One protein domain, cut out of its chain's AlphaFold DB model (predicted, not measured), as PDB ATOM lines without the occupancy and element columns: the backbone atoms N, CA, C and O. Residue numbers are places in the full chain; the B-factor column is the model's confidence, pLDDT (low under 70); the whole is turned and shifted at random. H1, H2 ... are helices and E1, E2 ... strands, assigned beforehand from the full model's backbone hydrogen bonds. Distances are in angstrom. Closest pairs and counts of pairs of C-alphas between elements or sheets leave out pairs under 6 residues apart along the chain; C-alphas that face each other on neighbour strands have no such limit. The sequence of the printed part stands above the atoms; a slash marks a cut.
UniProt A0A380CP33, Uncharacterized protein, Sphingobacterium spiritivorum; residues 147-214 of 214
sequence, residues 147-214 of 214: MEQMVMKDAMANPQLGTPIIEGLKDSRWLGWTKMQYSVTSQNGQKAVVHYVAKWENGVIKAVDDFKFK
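What this domain is: This is residues 147 to 214 of the 214 residues of an uncharacterized protein of Sphingobacterium spiritivorum (UniProt A0A380CP33). Look first for one strongly twisted antiparallel sheet of four strands, with a single helix, H1, packed along one of its faces and no named helix over the other. The long hairpin of E2 and E3 makes the length of the domain, E1 and E4 lie at the two edges, and E4 bends sharply on its way. The printed part has 68 residues, with one named helix and four named strands in the order H1 E1 E2 E3 E4; the sheet's order is E1 E2 E3 E4 and the class is mixed, helices and strands. The whole is compact, with a radius of gyration of the C-alphas of 12.2 A, yet elongated in outline, spanning 38 by 20 by 15 A.

How they stand to each other: Start at the inner strands, E2, residues 178 to 185, and E3, residues 191 to 201, an antiparallel hairpin at 151 degrees; look for N 180 and O 196, 2.8 A apart and within hydrogen-bond range. On the other side of E2 is E1, residues 163 to 166, its antiparallel neighbour at 134 degrees, with N 163 and O 181 at 2.8 A. On the other side of E3 is E4, residues 204 to 213, antiparallel at 149 degrees, with N 197 and O 209 at 2.9 A; E4 bends by 73 degrees at residue 207. The four strands form a meander, each the antiparallel neighbour of the one before, and the edge strands E1 and E4 are apart. From edge to edge the strands' lines turn by 101 degrees. H1, residues 147 to 157, is on one face of this sheet, making two layers, at a height over the sheet of 7.7 A. It runs along the strands, at 7 degrees to E3 on the local plane, and lies over E3 and only just over E2, on which 3 of its C-alphas fall. The closest C-alphas of H1 and E3 are those of Glu 148 and Ala 192, 5.5 A apart. In H1 every O i to N i+4 pair is within hydrogen-bond range.

Where its parts are: Find C-alpha 191 at (35.759, 4.934, 17.984); from there E3 runs 30.5 A to C-alpha 201 at (49.150, -22.010, 12.867). E2 measures 23.0 A, E4 23.7 A, E1 9.3 A. H1 begins at C-alpha 147, (41.620, 7.826, 13.092), and is 15.2 A long.

The domain as a whole: The two C-alphas farthest apart, those of Ser 172 and Asn 188, are 39.9 A from each other. The printed part has no cut, and it ends at residue 214, the chain's last. The link from E1 to E2, 11 residues, is long; the others are tight. Mean pLDDT of the printed part is 77.5, and it is under 70 at residues 147 to 151, 153 to 158, 186 to 190 and 203 to 204 of this model.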
ATOM      1  N   MET A 147      41.704   8.890  12.095       58.06
ATOM      2  CA  MET A 147      41.620   7.826  13.092       58.06
ATOM      3  C   MET A 147      41.453   6.460  12.421       58.06
ATOM      4  O   MET A 147      42.147   5.510  12.765       58.06
ATOM      5  N   GLU A 148      40.595   6.371  11.413       65.12
ATOM      6  CA  GLU A 148      40.426   5.175  10.593       65.12
ATOM      7  C   GLU A 148      41.696   4.820   9.811       65.12
ATOM      8  O   GLU A 148      42.076   3.651   9.762       65.12
ATOM      9  N   GLN A 149      42.403   5.813   9.260       65.69
ATOM     10  CA  GLN A 149      43.698   5.568   8.614       65.69
ATOM     11  C   GLN A 149      44.709   4.953   9.586       65.69
ATOM     12  O   GLN A 149      45.419   4.017   9.217       65.69
ATOM     13  N   MET A 150      44.765   5.460  10.821       61.94
ATOM     14  CA  MET A 150      45.655   4.948  11.860       61.94
ATOM     15  C   MET A 150      45.279   3.518  12.261       61.94
ATOM     16  O   MET A 150      46.126   2.633  12.200       61.94
ATOM     17  N   VAL A 151      44.005   3.260  12.579       66.25
ATOM     18  CA  VAL A 151      43.542   1.923  12.992       66.25
ATOM     19  C   VAL A 151      43.782   0.880  11.900       66.25
ATOM     20  O   VAL A 151      44.182  -0.241  12.207       66.25
ATOM     21  N   MET A 152      43.585   1.238  10.630       70.75
ATOM     22  CA  MET A 152      43.870   0.346   9.505       70.75
ATOM     23  C   MET A 152      45.361   0.017   9.396       70.75
ATOM     24  O   MET A 152      45.726  -1.151   9.271       70.75
ATOM     25  N   LYS A 153      46.229   1.033   9.478       67.50
ATOM     26  CA  LYS A 153      47.683   0.840   9.408       67.50
ATOM     27  C   LYS A 153      48.205   0.019  10.583       67.50
ATOM     28  O   LYS A 153      49.001  -0.886  10.359       67.50
ATOM     29  N   ASP A 154      47.725   0.278  11.796       68.00
ATOM     30  CA  ASP A 154      48.076  -0.494  12.990       68.00
ATOM     31  C   ASP A 154      47.680  -1.968  12.838       68.00
ATOM     32  O   ASP A 154      48.497  -2.856  13.081       68.00
ATOM     33  N   ALA A 155      46.446  -2.232  12.389       67.44
ATOM     34  CA  ALA A 155      45.949  -3.591  12.190       67.44
ATOM     35  C   ALA A 155      46.759  -4.354  11.129       67.44
ATOM     36  O   ALA A 155      47.016  -5.542  11.300       67.44
ATOM     37  N   MET A 156      47.184  -3.682  10.053       66.25
ATOM     38  CA  MET A 156      48.033  -4.277   9.015       66.25
ATOM     39  C   MET A 156      49.480  -4.484   9.481       66.25
ATOM     40  O   MET A 156      50.081  -5.508   9.165       66.25
ATOM     41  N   ALA A 157      50.045  -3.528  10.224       63.44
ATOM     42  CA  ALA A 157      51.430  -3.576  10.690       63.44
ATOM     43  C   ALA A 157      51.634  -4.595  11.817       63.44
ATOM     44  O   ALA A 157      52.663  -5.269  11.860       63.44
ATOM     45  N   ASN A 158      50.660  -4.724  12.721       69.19
ATOM     46  CA  ASN A 158      50.694  -5.713  13.789       69.19
ATOM     47  C   ASN A 158      49.314  -6.361  14.015       69.19
ATOM     48  O   ASN A 158      48.600  -6.023  14.966       69.19
ATOM     49  N   PRO A 159      48.963  -7.367  13.198       70.19
ATOM     50  CA  PRO A 159      47.684  -8.061  13.306       70.19
ATOM     51  C   PRO A 159      47.495  -8.874  14.596       70.19
ATOM     52  O   PRO A 159      46.422  -9.438  14.800       70.19
ATOM     53  N   GLN A 160      48.498  -8.975  15.475       75.38
ATOM     54  CA  GLN A 160      48.345  -9.617  16.787       75.38
ATOM     55  C   GLN A 160      47.725  -8.684  17.836       75.38
ATOM     56  O   GLN A 160      47.305  -9.155  18.888       75.38
ATOM     57  N   LEU A 161      47.659  -7.372  17.567       73.38
ATOM     58  CA  LEU A 161      47.026  -6.403  18.469       73.38
ATOM     59  C   LEU A 161      45.500  -6.517  18.487       73.38
ATOM     60  O   LEU A 161      44.860  -6.070  19.439       73.38
ATOM     61  N   GLY A 162      44.905  -7.068  17.428       76.25
ATOM     62  CA  GLY A 162      43.472  -7.308  17.399       76.25
ATOM     63  C   GLY A 162      43.071  -8.496  18.262       76.25
ATOM     64  O   GLY A 162      43.836  -9.426  18.506       76.25
ATOM     65  N   THR A 163      41.822  -8.474  18.698       82.12
ATOM     66  CA  THR A 163      41.203  -9.542  19.476       82.12
ATOM     67  C   THR A 163      40.427 -10.482  18.557       82.12
ATOM     68  O   THR A 163      39.707  -9.987  17.677       82.12
ATOM     69  N   PRO A 164      40.502 -11.809  18.752       86.94
ATOM     70  CA  PRO A 164      39.625 -12.740  18.055       86.94
ATOM     71  C   PRO A 164      38.174 -12.479  18.466       86.94
ATOM     72  O   PRO A 164      37.865 -12.323  19.645       86.94
ATOM     73  N   ILE A 165      37.281 -12.396  17.481       92.19
ATOM     74  CA  ILE A 165      35.836 -12.230  17.706       92.19
ATOM     75  C   ILE A 165      35.029 -13.429  17.213       92.19
ATOM     76  O   ILE A 165      33.918 -13.645  17.688       92.19
ATOM     77  N   ILE A 166      35.562 -14.195  16.257       91.00
ATOM     78  CA  ILE A 166      34.984 -15.458  15.788       91.00
ATOM     79  C   ILE A 166      36.137 -16.385  15.420       91.00
ATOM     80  O   ILE A 166      36.908 -16.073  14.515       91.00
ATOM     81  N   GLU A 167      36.234 -17.528  16.080       91.81
ATOM     82  CA  GLU A 167      37.183 -18.585  15.729       91.81
ATOM     83  C   GLU A 167      36.529 -19.594  14.777       91.81
ATOM     84  O   GLU A 167      35.317 -19.808  14.824       91.81
ATOM     85  N   GLY A 168      37.323 -20.210  13.897       87.81
ATOM     86  CA  GLY A 168      36.848 -21.284  13.021       87.81
ATOM     87  C   GLY A 168      35.755 -20.846  12.041       87.81
ATOM     88  O   GLY A 168      34.659 -21.409  12.028       87.81
ATOM     89  N   LEU A 169      36.044 -19.844  11.208       89.25
ATOM     90  CA  LEU A 169      35.131 -19.402  10.153       89.25
ATOM     91  C   LEU A 169      34.726 -20.577   9.246       89.25
ATOM     92  O   LEU A 169      35.552 -21.413   8.886       89.25
ATOM     93  N   LYS A 170      33.438 -20.622   8.878       89.12
ATOM     94  CA  LYS A 170      32.845 -21.657   8.007       89.12
ATOM     95  C   LYS A 170      32.706 -21.226   6.542       89.12
ATOM     96  O   LYS A 170      32.300 -22.032   5.712       89.12
ATOM     97  N   ASP A 171      33.000 -19.962   6.234       85.00
ATOM     98  CA  ASP A 171      33.047 -19.463   4.854       85.00
ATOM     99  C   ASP A 171      34.122 -20.242   4.088       85.00
ATOM    100  O   ASP A 171      35.235 -20.394   4.588       85.00
ATOM    101  N   SER A 172      33.801 -20.734   2.892       85.94
ATOM    102  CA  SER A 172      34.711 -21.573   2.105       85.94
ATOM    103  C   SER A 172      36.037 -20.881   1.774       85.94
ATOM    104  O   SER A 172      37.056 -21.556   1.659       85.94
ATOM    105  N   ARG A 173      36.057 -19.544   1.680       79.75
ATOM    106  CA  ARG A 173      37.276 -18.750   1.442       79.75
ATOM    107  C   ARG A 173      38.172 -18.669   2.673       79.75
ATOM    108  O   ARG A 173      39.385 -18.545   2.550       79.75
ATOM    109  N   TRP A 174      37.567 -18.738   3.855       87.81
ATOM    110  CA  TRP A 174      38.207 -18.495   5.148       87.81
ATOM    111  C   TRP A 174      38.082 -19.689   6.086       87.81
ATOM    112  O   TRP A 174      38.094 -19.520   7.302       87.81
ATOM    113  N   LEU A 175      37.933 -20.899   5.546       86.06
ATOM    114  CA  LEU A 175      37.620 -22.073   6.349       86.06
ATOM    115  C   LEU A 175      38.718 -22.320   7.394       86.06
ATOM    116  O   LEU A 175      39.889 -22.488   7.053       86.06
ATOM    117  N   GLY A 176      38.343 -22.308   8.675       86.00
ATOM    118  CA  GLY A 176      39.275 -22.470   9.798       86.00
ATOM    119  C   GLY A 176      40.079 -21.216  10.168       86.00
ATOM    120  O   GLY A 176      40.852 -21.249  11.123       86.00
ATOM    121  N   TRP A 177      39.899 -20.097   9.464       91.56
ATOM    122  CA  TRP A 177      40.508 -18.819   9.834       91.56
ATOM    123  C   TRP A 177      39.753 -18.179  10.997       91.56
ATOM    124  O   TRP A 177      38.598 -18.498  11.280       91.56
ATOM    125  N   THR A 178      40.412 -17.245  11.673       90.69
ATOM    126  CA  THR A 178      39.840 -16.490  12.788       90.69
ATOM    127  C   THR A 178      39.515 -15.078  12.338       90.69
ATOM    128  O   THR A 178      40.351 -14.400  11.745       90.69
ATOM    129  N   LYS A 179      38.303 -14.613  12.630       93.81
ATOM    130  CA  LYS A 179      37.931 -13.214  12.462       93.81
ATOM    131  C   LYS A 179      38.456 -12.409  13.640       93.81
ATOM    132  O   LYS A 179      38.167 -12.721  14.794       93.81
ATOM    133  N   MET A 180      39.175 -11.347  13.326       89.25
ATOM    134  CA  MET A 180      39.838 -10.461  14.265       89.25
ATOM    135  C   MET A 180      39.194  -9.074  14.237       89.25
ATOM    136  O   MET A 180      38.643  -8.641  13.219       89.25
ATOM    137  N   GLN A 181      39.290  -8.368  15.357       90.81
ATOM    138  CA  GLN A 181      38.877  -6.979  15.495       90.81
ATOM    139  C   GLN A 181      39.978  -6.178  16.177       90.81
ATOM    140  O   GLN A 181      40.404  -6.521  17.274       90.81
ATOM    141  N   TYR A 182      40.363  -5.062  15.575       83.19
ATOM    142  CA  TYR A 182      41.163  -4.039  16.234       83.19
ATOM    143  C   TYR A 182      40.350  -2.751  16.325       83.19
ATOM    144  O   TYR A 182      39.653  -2.377  15.381       83.19
ATOM    145  N   SER A 183      40.384  -2.086  17.476       78.75
ATOM    146  CA  SER A 183      39.672  -0.827  17.660       78.75
ATOM    147  C   SER A 183      40.440   0.121  18.549       78.75
ATOM    148  O   SER A 183      40.978  -0.295  19.571       78.75
ATOM    149  N   VAL A 184      40.392   1.399  18.201       71.25
ATOM    150  CA  VAL A 184      40.911   2.491  19.021       71.25
ATOM    151  C   VAL A 184      39.751   3.403  19.393       71.25
ATOM    152  O   VAL A 184      38.817   3.585  18.609       71.25
ATOM    153  N   THR A 185      39.816   3.980  20.590       71.00
ATOM    154  CA  THR A 185      38.873   4.987  21.077       71.00
ATOM    155  C   THR A 185      39.653   6.247  21.440       71.00
ATOM    156  O   THR A 185      40.625   6.192  22.188       71.00
ATOM    157  N   SER A 186      39.252   7.377  20.863       58.06
ATOM    158  CA  SER A 186      39.783   8.703  21.166       58.06
ATOM    159  C   SER A 186      39.338   9.158  22.558       58.06
ATOM    160  O   SER A 186      38.313   8.710  23.070       58.06
ATOM    161  N   GLN A 187      40.059  10.119  23.139       53.88
ATOM    162  CA  GLN A 187      39.676  10.775  24.395       53.88
ATOM    163  C   GLN A 187      38.286  11.426  24.315       53.88
ATOM    164  O   GLN A 187      37.573  11.483  25.310       53.88
ATOM    165  N   ASN A 188      37.866  11.829  23.113       61.16
ATOM    166  CA  ASN A 188      36.551  12.420  22.862       61.16
ATOM    167  C   ASN A 188      35.451  11.360  22.634       61.16
ATOM    168  O   ASN A 188      34.376  11.683  22.139       61.16
ATOM    169  N   GLY A 189      35.728  10.079  22.901       66.38
ATOM    170  CA  GLY A 189      34.773   8.975  22.758       66.38
ATOM    171  C   GLY A 189      34.556   8.471  21.326       66.38
ATOM    172  O   GLY A 189      33.881   7.461  21.136       66.38
ATOM    173  N   GLN A 190      35.147   9.111  20.311       62.88
ATOM    174  CA  GLN A 190      35.110   8.606  18.933       62.88
ATOM    175  C   GLN A 190      35.821   7.255  18.844       62.88
ATOM    176  O   GLN A 190      36.899   7.090  19.411       62.88
ATOM    177  N   LYS A 191      35.234   6.295  18.128       78.50
ATOM    178  CA  LYS A 191      35.759   4.934  17.984       78.50
ATOM    179  C   LYS A 191      35.942   4.601  16.509       78.50
ATOM    180  O   LYS A 191      35.029   4.812  15.721       78.50
ATOM    181  N   ALA A 192      37.090   4.028  16.172       74.00
ATOM    182  CA  ALA A 192      37.346   3.440  14.864       74.00
ATOM    183  C   ALA A 192      37.619   1.946  15.035       74.00
ATOM    184  O   ALA A 192      38.311   1.537  15.972       74.00
ATOM    185  N   VAL A 193      37.045   1.132  14.150       84.56
ATOM    186  CA  VAL A 193      37.097  -0.330  14.230       84.56
ATOM    187  C   VAL A 193      37.478  -0.901  12.875       84.56
ATOM    188  O   VAL A 193      36.899  -0.535  11.853       84.56
ATOM    189  N   VAL A 194      38.427  -1.830  12.880       82.88
ATOM    190  CA  VAL A 194      38.817  -2.619  11.714       82.88
ATOM    191  C   VAL A 194      38.593  -4.092  12.016       82.88
ATOM    192  O   VAL A 194      39.011  -4.609  13.053       82.88
ATOM    193  N   HIS A 195      37.902  -4.768  11.105       93.25
ATOM    194  CA  HIS A 195      37.782  -6.222  11.059       93.25
ATOM    195  C   HIS A 195      38.749  -6.766  10.019       93.25
ATOM    196  O   HIS A 195      38.957  -6.136   8.989       93.25
ATOM    197  N   TYR A 196      39.319  -7.933  10.284       87.75
ATOM    198  CA  TYR A 196      40.162  -8.670   9.343       87.75
ATOM    199  C   TYR A 196      40.094 -10.160   9.663       87.75
ATOM    200  O   TYR A 196      39.524 -10.561  10.682       87.75
ATOM    201  N   VAL A 197      40.650 -10.996   8.795       87.25
ATOM    202  CA  VAL A 197      40.791 -12.433   9.039       87.25
ATOM    203  C   VAL A 197      42.258 -12.788   9.213       87.25
ATOM    204  O   VAL A 197      43.128 -12.212   8.564       87.25
ATOM    205  N   ALA A 198      42.535 -13.730  10.105       82.44
ATOM    206  CA  ALA A 198      43.870 -14.221  10.399       82.44
ATOM    207  C   ALA A 198      43.892 -15.749  10.371       82.44
ATOM    208  O   ALA A 198      43.069 -16.416  11.009       82.44
ATOM    209  N   LYS A 199      44.865 -16.304   9.650       80.44
ATOM    210  CA  LYS A 199      45.191 -17.725   9.690       80.44
ATOM    211  C   LYS A 199      46.192 -17.966  10.807       80.44
ATOM    212  O   LYS A 199      47.319 -17.467  10.747       80.44
ATOM    213  N   TRP A 200      45.785 -18.747  11.795       78.19
ATOM    214  CA  TRP A 200      46.639 -19.149  12.902       78.19
ATOM    215  C   TRP A 200      47.191 -20.547  12.655       78.19
ATOM    216  O   TRP A 200      46.445 -21.470  12.344       78.19
ATOM    217  N   GLU A 201      48.496 -20.706  12.831       73.38
ATOM    218  CA  GLU A 201      49.150 -22.010  12.867       73.38
ATOM    219  C   GLU A 201      50.111 -22.015  14.056       73.38
ATOM    220  O   GLU A 201      50.978 -21.146  14.169       73.38
ATOM    221  N   ASN A 202      49.943 -22.978  14.966       73.44
ATOM    222  CA  ASN A 202      50.775 -23.139  16.166       73.44
ATOM    223  C   ASN A 202      50.884 -21.865  17.027       73.44
ATOM    224  O   ASN A 202      51.959 -21.527  17.520       73.44
ATOM    225  N   GLY A 203      49.777 -21.130  17.181       66.44
ATOM    226  CA  GLY A 203      49.738 -19.896  17.975       66.44
ATOM    227  C   GLY A 203      50.415 -18.690  17.314       66.44
ATOM    228  O   GLY A 203      50.616 -17.676  17.974       66.44
ATOM    229  N   VAL A 204      50.753 -18.773  16.023       66.75
ATOM    230  CA  VAL A 204      51.338 -17.672  15.249       66.75
ATOM    231  C   VAL A 204      50.454 -17.354  14.047       66.75
ATOM    232  O   VAL A 204      49.976 -18.253  13.355       66.75
ATOM    233  N   ILE A 205      50.260 -16.063  13.772       70.75
ATOM    234  CA  ILE A 205      49.582 -15.607  12.556       70.75
ATOM    235  C   ILE A 205      50.502 -15.847  11.353       70.75
ATOM    236  O   ILE A 205      51.598 -15.292  11.280       70.75
ATOM    237  N   LYS A 206      50.051 -16.673  10.408       76.31
ATOM    238  CA  LYS A 206      50.777 -16.992   9.167       76.31
ATOM    239  C   LYS A 206      50.315 -16.185   7.969       76.31
ATOM    240  O   LYS A 206      51.093 -15.959   7.051       76.31
ATOM    241  N   ALA A 207      49.055 -15.776   7.975       71.31
ATOM    242  CA  ALA A 207      48.469 -14.970   6.921       71.31
ATOM    243  C   ALA A 207      47.348 -14.112   7.499       71.31
ATOM    244  O   ALA A 207      46.701 -14.496   8.476       71.31
ATOM    245  N   VAL A 208      47.124 -12.962   6.876       78.88
ATOM    246  CA  VAL A 208      46.029 -12.047   7.195       78.88
ATOM    247  C   VAL A 208      45.387 -11.557   5.918       78.88
ATOM    248  O   VAL A 208      46.050 -11.520   4.887       78.88
ATOM    249  N   ASP A 209      44.112 -11.195   5.973       82.38
ATOM    250  CA  ASP A 209      43.413 -10.622   4.825       82.38
ATOM    251  C   ASP A 209      42.110  -9.915   5.236       82.38
ATOM    252  O   ASP A 209      41.761  -9.859   6.416       82.38
ATOM    253  N   ASP A 210      41.370  -9.406   4.248       80.50
ATOM    254  CA  ASP A 210      39.989  -8.923   4.369       80.50
ATOM    255  C   ASP A 210      39.830  -7.778   5.384       80.50
ATOM    256  O   ASP A 210      38.815  -7.665   6.078       80.50
ATOM    257  N   PHE A 211      40.852  -6.920   5.469       82.38
ATOM    258  CA  PHE A 211      40.837  -5.718   6.296       82.38
ATOM    259  C   PHE A 211      39.735  -4.764   5.842       82.38
ATOM    260  O   PHE A 211      39.729  -4.301   4.702       82.38
ATOM    261  N   LYS A 212      38.811  -4.438   6.744       84.25
ATOM    262  CA  LYS A 212      37.659  -3.578   6.464       84.25
ATOM    263  C   LYS A 212      37.246  -2.764   7.680       84.25
ATOM    264  O   LYS A 212      37.329  -3.241   8.811       84.25
ATOM    265  N   PHE A 213      36.745  -1.561   7.439       82.19
ATOM    266  CA  PHE A 213      36.101  -0.764   8.477       82.19
ATOM    267  C   PHE A 213      34.736  -1.345   8.848       82.19
ATOM    268  O   PHE A 213      34.038  -1.901   7.992       82.19
ATOM    269  N   LYS A 214      34.367  -1.196  10.123       81.75
ATOM    270  CA  LYS A 214      33.041  -1.525  10.646       81.75
ATOM    271  C   LYS A 214      32.341  -0.295  11.206       81.75
ATOM    272  O   LYS A 214      33.037   0.524  11.841       81.75
TER     273      LYS A 214